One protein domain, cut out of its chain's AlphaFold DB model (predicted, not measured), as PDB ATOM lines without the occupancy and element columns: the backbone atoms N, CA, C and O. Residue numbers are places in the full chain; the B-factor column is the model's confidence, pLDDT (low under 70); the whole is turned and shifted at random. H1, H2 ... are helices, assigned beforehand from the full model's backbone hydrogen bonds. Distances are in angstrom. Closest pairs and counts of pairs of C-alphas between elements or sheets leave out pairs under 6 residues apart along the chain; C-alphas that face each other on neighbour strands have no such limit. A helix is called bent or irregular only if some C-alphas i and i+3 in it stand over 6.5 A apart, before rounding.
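AT A GLANCE: This is residues 370 to 448 of the 688 residues of the protein "Hypothetical protein" of Brachionus calyciflorus (UniProt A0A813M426). A hairpin of helices H2 and H3 makes the core, with H3 in the middle, and the bent helix H5 folds round it as an L: arm H5a crosses near the hairpin's linked end, and arm H5b turns off past H3. Short H4 packs on H2 and H5a, while H1 lies loosely on the side away from H5a, its start near the end of H5b. The printed part has 79 residues with five named helices, H1 to H5 in chain order, and no named strand: all helix. It is compact, with a radius of gyration of the C-alphas of 12.2 A, and spans 31 by 30 by 19 A.

IN THESE COORDINATES: H1, residues 370 to 380, begins at C-alpha 370 (71.957, -32.064, 78.235). H2, residues 384 to 397, is 18.7 A long; H3 is residues 401 to 411 and H4 residues 413 to 418. H5, residues 421 to 446, was assigned as one helix by its hydrogen bonds but is bent, with C-alphas 436 and 439 8.0 A apart. Arm H5a, residues 421 to 436, is 24.5 A long, has a kink of 28 degrees near residue 430 and is irregular, with C-alphas 433 and 436 6.9 A apart. Arm H5b, residues 439 to 446, ends at C-alpha 446 (74.301, -27.327, 81.936).

HOW THE PARTS SIT: H2 and H3 touch as a hairpin, at a shallow tilt of 9 degrees, opposite ways; their closest C-alphas, Ile 395 and Val 401, are 6.0 A apart. H5a touches H3 about perpendicular, at 88 degrees, closest at the C-alphas of Val 401 and Phe 427, 5.6 A. H4 and H5a form another hairpin, closest at C-alphas 416 and 424, 5.9 A. H1 and H3 are near each other; H1 and H5a are apart. Every O i to N i+4 pair is within hydrogen-bond range in H1, H2, H3 and H5b, against 9 of 12 in H5a and 0 of 2 in H4, where 3 of 3 O i to N i+3 pairs are.

THE WHOLE: The farthest C-alphas, Ser 421 and Ser 448, are 34.8 A apart. The printed part has no cut, its four links are tight, and no printed residue is under 70 in pLDDT.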
ATOM      1  N   ASN A 370      72.157 -30.627  78.052       92.88
ATOM      2  CA  ASN A 370      71.957 -32.064  78.235       92.88
ATOM      3  C   ASN A 370      70.977 -32.633  77.197       92.88
ATOM      4  O   ASN A 370      71.312 -33.608  76.527       92.88
ATOM      5  N   GLY A 371      69.822 -31.993  76.986       92.75
ATOM      6  CA  GLY A 371      68.845 -32.433  75.984       92.75
ATOM      7  C   GLY A 371      69.426 -32.440  74.568       92.75
ATOM      8  O   GLY A 371      69.280 -33.418  73.831       92.75
ATOM      9  N   TRP A 372      70.175 -31.395  74.215       93.81
ATOM     10  CA  TRP A 372      70.850 -31.289  72.926       93.81
ATOM     11  C   TRP A 372      71.937 -32.351  72.739       93.81
ATOM     12  O   TRP A 372      71.985 -33.010  71.698       93.81
ATOM     13  N   THR A 373      72.818 -32.530  73.729       94.44
ATOM     14  CA  THR A 373      73.902 -33.518  73.626       94.44
ATOM     15  C   THR A 373      73.345 -34.930  73.492       94.44
ATOM     16  O   THR A 373      73.833 -35.676  72.647       94.44
ATOM     17  N   GLU A 374      72.296 -35.293  74.231       94.25
ATOM     18  CA  GLU A 374      71.636 -36.596  74.099       94.25
ATOM     19  C   GLU A 374      71.067 -36.843  72.700       94.25
ATOM     20  O   GLU A 374      71.270 -37.927  72.153       94.25
ATOM     21  N   LEU A 375      70.407 -35.848  72.096       94.06
ATOM     22  CA  LEU A 375      69.903 -35.951  70.722       94.06
ATOM     23  C   LEU A 375      71.040 -36.143  69.711       94.06
ATOM     24  O   LEU A 375      70.935 -36.981  68.818       94.06
ATOM     25  N   ILE A 376      72.137 -35.394  69.856       95.25
ATOM     26  CA  ILE A 376      73.325 -35.528  69.000       95.25
ATOM     27  C   ILE A 376      73.954 -36.917  69.149       95.25
ATOM     28  O   ILE A 376      74.327 -37.543  68.157       95.25
ATOM     29  N   ILE A 377      74.074 -37.403  70.384       94.94
ATOM     30  CA  ILE A 377      74.674 -38.700  70.701       94.94
ATOM     31  C   ILE A 377      73.856 -39.839  70.100       94.94
ATOM     32  O   ILE A 377      74.413 -40.694  69.414       94.94
ATOM     33  N   ASP A 378      72.545 -39.828  70.328       92.81
ATOM     34  CA  ASP A 378      71.615 -40.817  69.787       92.81
ATOM     35  C   ASP A 378      71.622 -40.823  68.248       92.81
ATOM     36  O   ASP A 378      71.721 -41.879  67.618       92.81
ATOM     37  N   LEU A 379      71.615 -39.636  67.632       92.50
ATOM     38  CA  LEU A 379      71.633 -39.487  66.181       92.50
ATOM     39  C   LEU A 379      72.881 -40.118  65.541       92.50
ATOM     40  O   LEU A 379      72.779 -40.830  64.528       92.50
ATOM     41  N   ILE A 380      74.053 -39.816  66.105       92.75
ATOM     42  CA  ILE A 380      75.357 -40.223  65.572       92.75
ATOM     43  C   ILE A 380      75.611 -41.715  65.819       92.75
ATOM     44  O   ILE A 380      76.044 -42.410  64.892       92.75
ATOM     45  N   GLY A 381      75.321 -42.211  67.026       91.19
ATOM     46  CA  GLY A 381      75.705 -43.557  67.455       91.19
ATOM     47  C   GLY A 381      77.208 -43.794  67.268       91.19
ATOM     48  O   GLY A 381      78.021 -42.929  67.583       91.19
ATOM     49  N   ASP A 382      77.575 -44.929  66.672       90.31
ATOM     50  CA  ASP A 382      78.977 -45.295  66.400       90.31
ATOM     51  C   ASP A 382      79.449 -44.934  64.976       90.31
ATOM     52  O   ASP A 382      80.482 -45.412  64.492       90.31
ATOM     53  N   ASN A 383      78.687 -44.113  64.245       92.25
ATOM     54  CA  ASN A 383      79.010 -43.783  62.860       92.25
ATOM     55  C   ASN A 383      80.193 -42.801  62.780       92.25
ATOM     56  O   ASN A 383      80.039 -41.593  62.967       92.25
ATOM     57  N   LYS A 384      81.373 -43.322  62.428       93.56
ATOM     58  CA  LYS A 384      82.637 -42.566  62.345       93.56
ATOM     59  C   LYS A 384      82.584 -41.355  61.412       93.56
ATOM     60  O   LYS A 384      83.210 -40.337  61.709       93.56
ATOM     61  N   ASP A 385      81.849 -41.447  60.306       93.00
ATOM     62  CA  ASP A 385      81.715 -40.338  59.363       93.00
ATOM     63  C   ASP A 385      80.852 -39.219  59.959       93.00
ATOM     64  O   ASP A 385      81.207 -38.046  59.845       93.00
ATOM     65  N   LEU A 386      79.765 -39.555  60.663       94.69
ATOM     66  CA  LEU A 386      78.945 -38.568  61.376       94.69
ATOM     67  C   LEU A 386      79.692 -37.946  62.562       94.69
ATOM     68  O   LEU A 386      79.564 -36.741  62.769       94.69
ATOM     69  N   ILE A 387      80.516 -38.715  63.284       96.31
ATOM     70  CA  ILE A 387      81.410 -38.176  64.326       96.31
ATOM     71  C   ILE A 387      82.358 -37.138  63.711       96.31
ATOM     72  O   ILE A 387      82.492 -36.030  64.224       96.31
ATOM     73  N   HIS A 388      82.990 -37.451  62.576       95.31
ATOM     74  CA  HIS A 388      83.850 -36.487  61.891       95.31
ATOM     75  C   HIS A 388      83.079 -35.228  61.455       95.31
ATOM     76  O   HIS A 388      83.566 -34.113  61.655       95.31
ATOM     77  N   GLN A 389      81.866 -35.384  60.913       95.31
ATOM     78  CA  GLN A 389      81.019 -34.246  60.545       95.31
ATOM     79  C   GLN A 389      80.619 -33.404  61.764       95.31
ATOM     80  O   GLN A 389      80.648 -32.184  61.669       95.31
ATOM     81  N   LEU A 390      80.333 -34.007  62.922       97.31
ATOM     82  CA  LEU A 390      80.045 -33.278  64.164       97.31
ATOM     83  C   LEU A 390      81.189 -32.322  64.524       97.31
ATOM     84  O   LEU A 390      80.952 -31.141  64.769       97.31
ATOM     85  N   PHE A 391      82.435 -32.804  64.504       97.44
ATOM     86  CA  PHE A 391      83.596 -31.953  64.775       97.44
ATOM     87  C   PHE A 391      83.786 -30.861  63.713       97.44
ATOM     88  O   PHE A 391      84.187 -29.746  64.049       97.44
ATOM     89  N   MET A 392      83.469 -31.140  62.444       96.19
ATOM     90  CA  MET A 392      83.463 -30.118  61.392       96.19
ATOM     91  C   MET A 392      82.426 -29.019  61.663       96.19
ATOM     92  O   MET A 392      82.747 -27.837  61.533       96.19
ATOM     93  N   GLU A 393      81.208 -29.371  62.071       96.62
ATOM     94  CA  GLU A 393      80.175 -28.378  62.388       96.62
ATOM     95  C   GLU A 393      80.556 -27.570  63.648       96.62
ATOM     96  O   GLU A 393      80.553 -26.341  63.624       96.62
ATOM     97  N   ILE A 394      80.987 -28.222  64.731       97.12
ATOM     98  CA  ILE A 394      81.280 -27.547  66.010       97.12
ATOM     99  C   ILE A 394      82.570 -26.716  65.952       97.12
ATOM    100  O   ILE A 394      82.569 -25.526  66.272       97.12
ATOM    101  N   ILE A 395      83.688 -27.314  65.533       97.25
ATOM    102  CA  ILE A 395      85.010 -26.672  65.615       97.25
ATOM    103  C   ILE A 395      85.291 -25.860  64.357       97.25
ATOM    104  O   ILE A 395      85.745 -24.720  64.443       97.25
ATOM    105  N   ASN A 396      85.056 -26.424  63.169       95.56
ATOM    106  CA  ASN A 396      85.403 -25.720  61.937       95.56
ATOM    107  C   ASN A 396      84.388 -24.621  61.596       95.56
ATOM    108  O   ASN A 396      84.822 -23.531  61.220       95.56
ATOM    109  N   TYR A 397      83.084 -24.869  61.730       94.81
ATOM    110  CA  TYR A 397      82.061 -23.878  61.388       94.81
ATOM    111  C   TYR A 397      81.725 -22.950  62.566       94.81
ATOM    112  O   TYR A 397      81.867 -21.736  62.426       94.81
ATOM    113  N   HIS A 398      81.380 -23.496  63.736       95.31
ATOM    114  CA  HIS A 398      80.973 -22.696  64.902       95.31
ATOM    115  C   HIS A 398      82.120 -22.212  65.802       95.31
ATOM    116  O   HIS A 398      81.893 -21.350  66.647       95.31
ATOM    117  N   LYS A 399      83.352 -22.699  65.596       96.00
ATOM    118  CA  LYS A 399      84.554 -22.287  66.352       96.00
ATOM    119  C   LYS A 399      84.456 -22.540  67.866       96.00
ATOM    120  O   LYS A 399      85.138 -21.880  68.646       96.00
ATOM    121  N   ASP A 400      83.650 -23.514  68.287       96.38
ATOM    122  CA  ASP A 400      83.382 -23.800  69.698       96.38
ATOM    123  C   ASP A 400      84.297 -24.914  70.230       96.38
ATOM    124  O   ASP A 400      84.020 -26.111  70.116       96.38
ATOM    125  N   VAL A 401      85.436 -24.510  70.797       97.25
ATOM    126  CA  VAL A 401      86.443 -25.449  71.317       97.25
ATOM    127  C   VAL A 401      85.975 -26.132  72.603       97.25
ATOM    128  O   VAL A 401      86.274 -27.306  72.790       97.25
ATOM    129  N   LEU A 402      85.204 -25.451  73.457       96.81
ATOM    130  CA  LEU A 402      84.710 -26.016  74.717       96.81
ATOM    131  C   LEU A 402      83.773 -27.202  74.461       96.81
ATOM    132  O   LEU A 402      83.968 -28.282  75.019       96.81
ATOM    133  N   VAL A 403      82.789 -27.028  73.577       96.44
ATOM    134  CA  VAL A 403      81.885 -28.122  73.190       96.44
ATOM    135  C   VAL A 403      82.628 -29.174  72.357       96.44
ATOM    136  O   VAL A 403      82.353 -30.367  72.473       96.44
ATOM    137  N   GLY A 404      83.621 -28.761  71.563       97.19
ATOM    138  CA  GLY A 404      84.532 -29.684  70.890       97.19
ATOM    139  C   GLY A 404      85.272 -30.607  71.868       97.19
ATOM    140  O   GLY A 404      85.354 -31.805  71.614       97.19
ATOM    141  N   MET A 405      85.769 -30.079  72.994       97.44
ATOM    142  CA  MET A 405      86.429 -30.867  74.044       97.44
ATOM    143  C   MET A 405      85.463 -31.880  74.665       97.44
ATOM    144  O   MET A 405      85.821 -33.048  74.784       97.44
ATOM    145  N   PHE A 406      84.217 -31.477  74.938       97.12
ATOM    146  CA  PHE A 406      83.172 -32.378  75.439       97.12
ATOM    147  C   PHE A 406      82.954 -33.599  74.538       97.12
ATOM    148  O   PHE A 406      82.934 -34.738  75.005       97.12
ATOM    149  N   PHE A 407      82.843 -33.398  73.224       97.50
ATOM    150  CA  PHE A 407      82.695 -34.528  72.306       97.50
ATOM    151  C   PHE A 407      84.001 -35.285  72.048       97.50
ATOM    152  O   PHE A 407      83.941 -36.471  71.732       97.50
ATOM    153  N   ALA A 408      85.167 -34.652  72.205       96.50
ATOM    154  CA  ALA A 408      86.461 -35.331  72.127       96.50
ATOM    155  C   ALA A 408      86.678 -36.292  73.306       96.50
ATOM    156  O   ALA A 408      87.207 -37.381  73.100       96.50
ATOM    157  N   GLU A 409      86.210 -35.950  74.509       95.19
ATOM    158  CA  GLU A 409      86.186 -36.879  75.650       95.19
ATOM    159  C   GLU A 409      85.272 -38.078  75.394       95.19
ATOM    160  O   GLU A 409      85.604 -39.198  75.774       95.19
ATOM    161  N   LYS A 410      84.142 -37.862  74.708       95.19
ATOM    162  CA  LYS A 410      83.185 -38.928  74.396       95.19
ATOM    163  C   LYS A 410      83.631 -39.848  73.256       95.19
ATOM    164  O   LYS A 410      83.486 -41.062  73.369       95.19
ATOM    165  N   TYR A 411      84.087 -39.283  72.141       96.38
ATOM    166  CA  TYR A 411      84.344 -40.028  70.900       96.38
ATOM    167  C   TYR A 411      85.825 -40.238  70.587       96.38
ATOM    168  O   TYR A 411      86.132 -41.018  69.691       96.38
ATOM    169  N   GLY A 412      86.725 -39.562  71.301       95.31
ATOM    170  CA  GLY A 412      88.166 -39.657  71.106       95.31
ATOM    171  C   GLY A 412      88.778 -38.443  70.398       95.31
ATOM    172  O   GLY A 412      88.205 -37.834  69.488       95.31
ATOM    173  N   TYR A 413      89.991 -38.084  70.823       95.56
ATOM    174  CA  TYR A 413      90.743 -36.937  70.305       95.56
ATOM    175  C   TYR A 413      91.345 -37.182  68.909       95.56
ATOM    176  O   TYR A 413      91.753 -36.234  68.236       95.56
ATOM    177  N   GLU A 414      91.372 -38.420  68.410       95.44
ATOM    178  CA  GLU A 414      91.907 -38.751  67.086       95.44
ATOM    179  C   GLU A 414      91.138 -38.076  65.942       95.44
ATOM    180  O   GLU A 414      91.705 -37.810  64.877       95.44
ATOM    181  N   TYR A 415      89.860 -37.750  66.152       94.62
ATOM    182  CA  TYR A 415      89.050 -37.041  65.163       94.62
ATOM    183  C   TYR A 415      89.501 -35.592  64.968       94.62
ATOM    184  O   TYR A 415      89.377 -35.073  63.858       94.62
ATOM    185  N   ILE A 416      90.118 -34.975  65.982       95.62
ATOM    186  CA  ILE A 416      90.701 -33.629  65.888       95.62
ATOM    187  C   ILE A 416      91.845 -33.608  64.871       95.62
ATOM    188  O   ILE A 416      92.002 -32.653  64.111       95.62
ATOM    189  N   HIS A 417      92.634 -34.683  64.798       93.12
ATOM    190  CA  HIS A 417      93.744 -34.784  63.849       93.12
ATOM    191  C   HIS A 417      93.297 -34.944  62.393       93.12
ATOM    192  O   HIS A 417      94.098 -34.684  61.496       93.12
ATOM    193  N   LYS A 418      92.038 -35.338  62.163       93.44
ATOM    194  CA  LYS A 418      91.432 -35.467  60.830       93.44
ATOM    195  C   LYS A 418      90.798 -34.165  60.331       93.44
ATOM    196  O   LYS A 418      90.353 -34.116  59.188       93.44
ATOM    197  N   LEU A 419      90.717 -33.130  61.170       95.62
ATOM    198  CA  LEU A 419      90.166 -31.832  60.784       95.62
ATOM    199  C   LEU A 419      91.130 -31.050  59.873       95.62
ATOM    200  O   LEU A 419      92.343 -31.273  59.923       95.62
ATOM    201  N   PRO A 420      90.620 -30.089  59.077       96.44
ATOM    202  CA  PRO A 420      91.457 -29.141  58.347       96.44
ATOM    203  C   PRO A 420      92.455 -28.433  59.270       96.44
ATOM    204  O   PRO A 420      92.126 -28.131  60.419       96.44
ATOM    205  N   SER A 421      93.647 -28.109  58.755       96.56
ATOM    206  CA  SER A 421      94.756 -27.559  59.552       96.56
ATOM    207  C   SER A 421      94.355 -26.360  60.415       96.56
ATOM    208  O   SER A 421      94.702 -26.324  61.588       96.56
ATOM    209  N   SER A 422      93.553 -25.438  59.874       96.38
ATOM    210  CA  SER A 422      93.077 -24.257  60.606       96.38
ATOM    211  C   SER A 422      92.158 -24.599  61.783       96.38
ATOM    212  O   SER A 422      92.254 -23.987  62.842       96.38
ATOM    213  N   ALA A 423      91.270 -25.584  61.628       96.88
ATOM    214  CA  ALA A 423      90.379 -26.034  62.697       96.88
ATOM    215  C   ALA A 423      91.138 -26.841  63.761       96.88
ATOM    216  O   ALA A 423      90.893 -26.674  64.954       96.88
ATOM    217  N   LYS A 424      92.094 -27.676  63.335       97.38
ATOM    218  CA  LYS A 424      92.991 -28.411  64.237       97.38
ATOM    219  C   LYS A 424      93.836 -27.454  65.083       97.38
ATOM    220  O   LYS A 424      93.918 -27.629  66.294       97.38
ATOM    221  N   GLU A 425      94.452 -26.454  64.461       96.44
ATOM    222  CA  GLU A 425      95.275 -25.452  65.149       96.44
ATOM    223  C   GLU A 425      94.447 -24.617  66.132       96.44
ATOM    224  O   GLU A 425      94.852 -24.441  67.282       96.44
ATOM    225  N   LEU A 426      93.249 -24.182  65.721       96.81
ATOM    226  CA  LEU A 426      92.296 -23.504  66.599       96.81
ATOM    227  C   LEU A 426      91.984 -24.339  67.845       96.81
ATOM    228  O   LEU A 426      92.032 -23.819  68.958       96.81
ATOM    229  N   PHE A 427      91.681 -25.626  67.667       97.31
ATOM    230  CA  PHE A 427      91.364 -26.509  68.783       97.31
ATOM    231  C   PHE A 427      92.552 -26.658  69.737       97.31
ATOM    232  O   PHE A 427      92.415 -26.397  70.928       97.31
ATOM    233  N   LEU A 428      93.729 -27.025  69.219       95.38
ATOM    234  CA  LEU A 428      94.910 -27.301  70.042       95.38
ATOM    235  C   LEU A 428      95.400 -26.063  70.805       95.38
ATOM    236  O   LEU A 428      95.736 -26.171  71.981       95.38
ATOM    237  N   SER A 429      95.401 -24.890  70.163       94.81
ATOM    238  CA  SER A 429      95.839 -23.632  70.790       94.81
ATOM    239  C   SER A 429      94.925 -23.175  71.932       94.81
ATOM    240  O   SER A 429      95.405 -22.623  72.919       94.81
ATOM    241  N   ASN A 430      93.618 -23.424  71.830       96.06
ATOM    242  CA  ASN A 430      92.646 -23.004  72.842       96.06
ATOM    243  C   ASN A 430      92.412 -24.067  73.923       96.06
ATOM    244  O   ASN A 430      92.068 -23.721  75.051       96.06
ATOM    245  N   MET A 431      92.614 -25.349  73.606       95.00
ATOM    246  CA  MET A 431      92.400 -26.456  74.540       95.00
ATOM    247  C   MET A 431      93.221 -26.288  75.825       95.00
ATOM    248  O   MET A 431      92.672 -26.437  76.914       95.00
ATOM    249  N   GLU A 432      94.504 -25.928  75.723       90.88
ATOM    250  CA  GLU A 432      95.376 -25.744  76.896       90.88
ATOM    251  C   GLU A 432      94.934 -24.570  77.787       90.88
ATOM    252  O   GLU A 432      95.070 -24.629  79.006       90.88
ATOM    253  N   LEU A 433      94.330 -23.531  77.200       93.44
ATOM    254  CA  LEU A 433      93.784 -22.388  77.940       93.44
ATOM    255  C   LEU A 433      92.450 -22.718  78.625       93.44
ATOM    256  O   LEU A 433      92.145 -22.182  79.689       93.44
ATOM    257  N   ILE A 434      91.635 -23.577  78.007       94.56
ATOM    258  CA  ILE A 434      90.308 -23.951  78.515       94.56
ATOM    259  C   ILE A 434      90.407 -25.049  79.577       94.56
ATOM    260  O   ILE A 434      89.643 -25.006  80.542       94.56
ATOM    261  N   ARG A 435      91.349 -25.993  79.435       94.88
ATOM    262  CA  ARG A 435      91.497 -27.180  80.296       94.88
ATOM    263  C   ARG A 435      91.416 -26.879  81.803       94.88
ATOM    264  O   ARG A 435      90.660 -27.582  82.468       94.88
ATOM    265  N   PRO A 436      92.073 -25.841  82.363       96.25
ATOM    266  CA  PRO A 436      91.997 -25.559  83.801       96.25
ATOM    267  C   PRO A 436      90.594 -25.191  84.310       96.25
ATOM    268  O   PRO A 436      90.314 -25.336  85.494       96.25
ATOM    269  N   GLN A 437      89.717 -24.691  83.434       95.44
ATOM    270  CA  GLN A 437      88.360 -24.240  83.769       95.44
ATOM    271  C   GLN A 437      87.279 -25.100  83.103       95.44
ATOM    272  O   GLN A 437      86.109 -24.717  83.103       95.44
ATOM    273  N   TYR A 438      87.662 -26.227  82.500       94.81
ATOM    274  CA  TYR A 438      86.781 -27.026  81.657       94.81
ATOM    275  C   TYR A 438      85.528 -27.486  82.410       94.81
ATOM    276  O   TYR A 438      84.418 -27.156  81.997       94.81
ATOM    277  N   GLU A 439      85.705 -28.127  83.568       94.62
ATOM    278  CA  GLU A 439      84.598 -28.629  84.393       94.62
ATOM    279  C   GLU A 439      83.627 -27.519  84.808       94.62
ATOM    280  O   GLU A 439      82.409 -27.667  84.709       94.62
ATOM    281  N   ILE A 440      84.163 -26.360  85.203       94.81
ATOM    282  CA  ILE A 440      83.360 -25.202  85.613       94.81
ATOM    283  C   ILE A 440      82.530 -24.694  84.430       94.81
ATOM    284  O   ILE A 440      81.327 -24.483  84.565       94.81
ATOM    285  N   LYS A 441      83.145 -24.534  83.254       94.38
ATOM    286  CA  LYS A 441      82.454 -24.027  82.059       94.38
ATOM    287  C   LYS A 441      81.414 -25.007  81.521       94.38
ATOM    288  O   LYS A 441      80.341 -24.577  81.109       94.38
ATOM    289  N   ILE A 442      81.692 -26.312  81.536       93.69
ATOM    290  CA  ILE A 442      80.703 -27.338  81.173       93.69
ATOM    291  C   ILE A 442      79.537 -27.342  82.162       93.69
ATOM    292  O   ILE A 442      78.386 -27.447  81.743       93.69
ATOM    293  N   THR A 443      79.810 -27.178  83.457       92.81
ATOM    294  CA  THR A 443      78.761 -27.076  84.480       92.81
ATOM    295  C   THR A 443      77.878 -25.855  84.233       92.81
ATOM    296  O   THR A 443      76.661 -25.993  84.155       92.81
ATOM    297  N   GLN A 444      78.474 -24.695  83.953       91.19
ATOM    298  CA  GLN A 444      77.742 -23.477  83.585       91.19
ATOM    299  C   GLN A 444      76.896 -23.637  82.313       91.19
ATOM    300  O   GLN A 444      75.823 -23.055  82.223       91.19
ATOM    301  N   LEU A 445      77.340 -24.430  81.329       89.31
ATOM    302  CA  LEU A 445      76.529 -24.734  80.141       89.31
ATOM    303  C   LEU A 445      75.313 -25.616  80.453       89.31
ATOM    304  O   LEU A 445      74.331 -25.579  79.710       89.31
ATOM    305  N   ARG A 446      75.396 -26.450  81.493       88.38
ATOM    306  CA  ARG A 446      74.301 -27.327  81.936       88.38
ATOM    307  C   ARG A 446      73.285 -26.593  82.797       88.38
ATOM    308  O   ARG A 446      72.124 -26.989  82.820       88.38
ATOM    309  N   GLU A 447      73.718 -25.565  83.512       83.75
ATOM    310  CA  GLU A 447      72.855 -24.767  84.368       83.75
ATOM    311  C   GLU A 447      71.977 -23.823  83.536       83.75
ATOM    312  O   GLU A 447      72.443 -23.134  82.630       83.75
ATOM    313  N   SER A 448      70.681 -23.787  83.852       72.44
ATOM    314  CA  SER A 448      69.758 -22.774  83.344       72.44
ATOM    315  C   SER A 448      69.477 -21.732  84.426       72.44
ATOM    316  O   SER A 448      69.417 -22.049  85.618       72.44
TER     317      SER A 448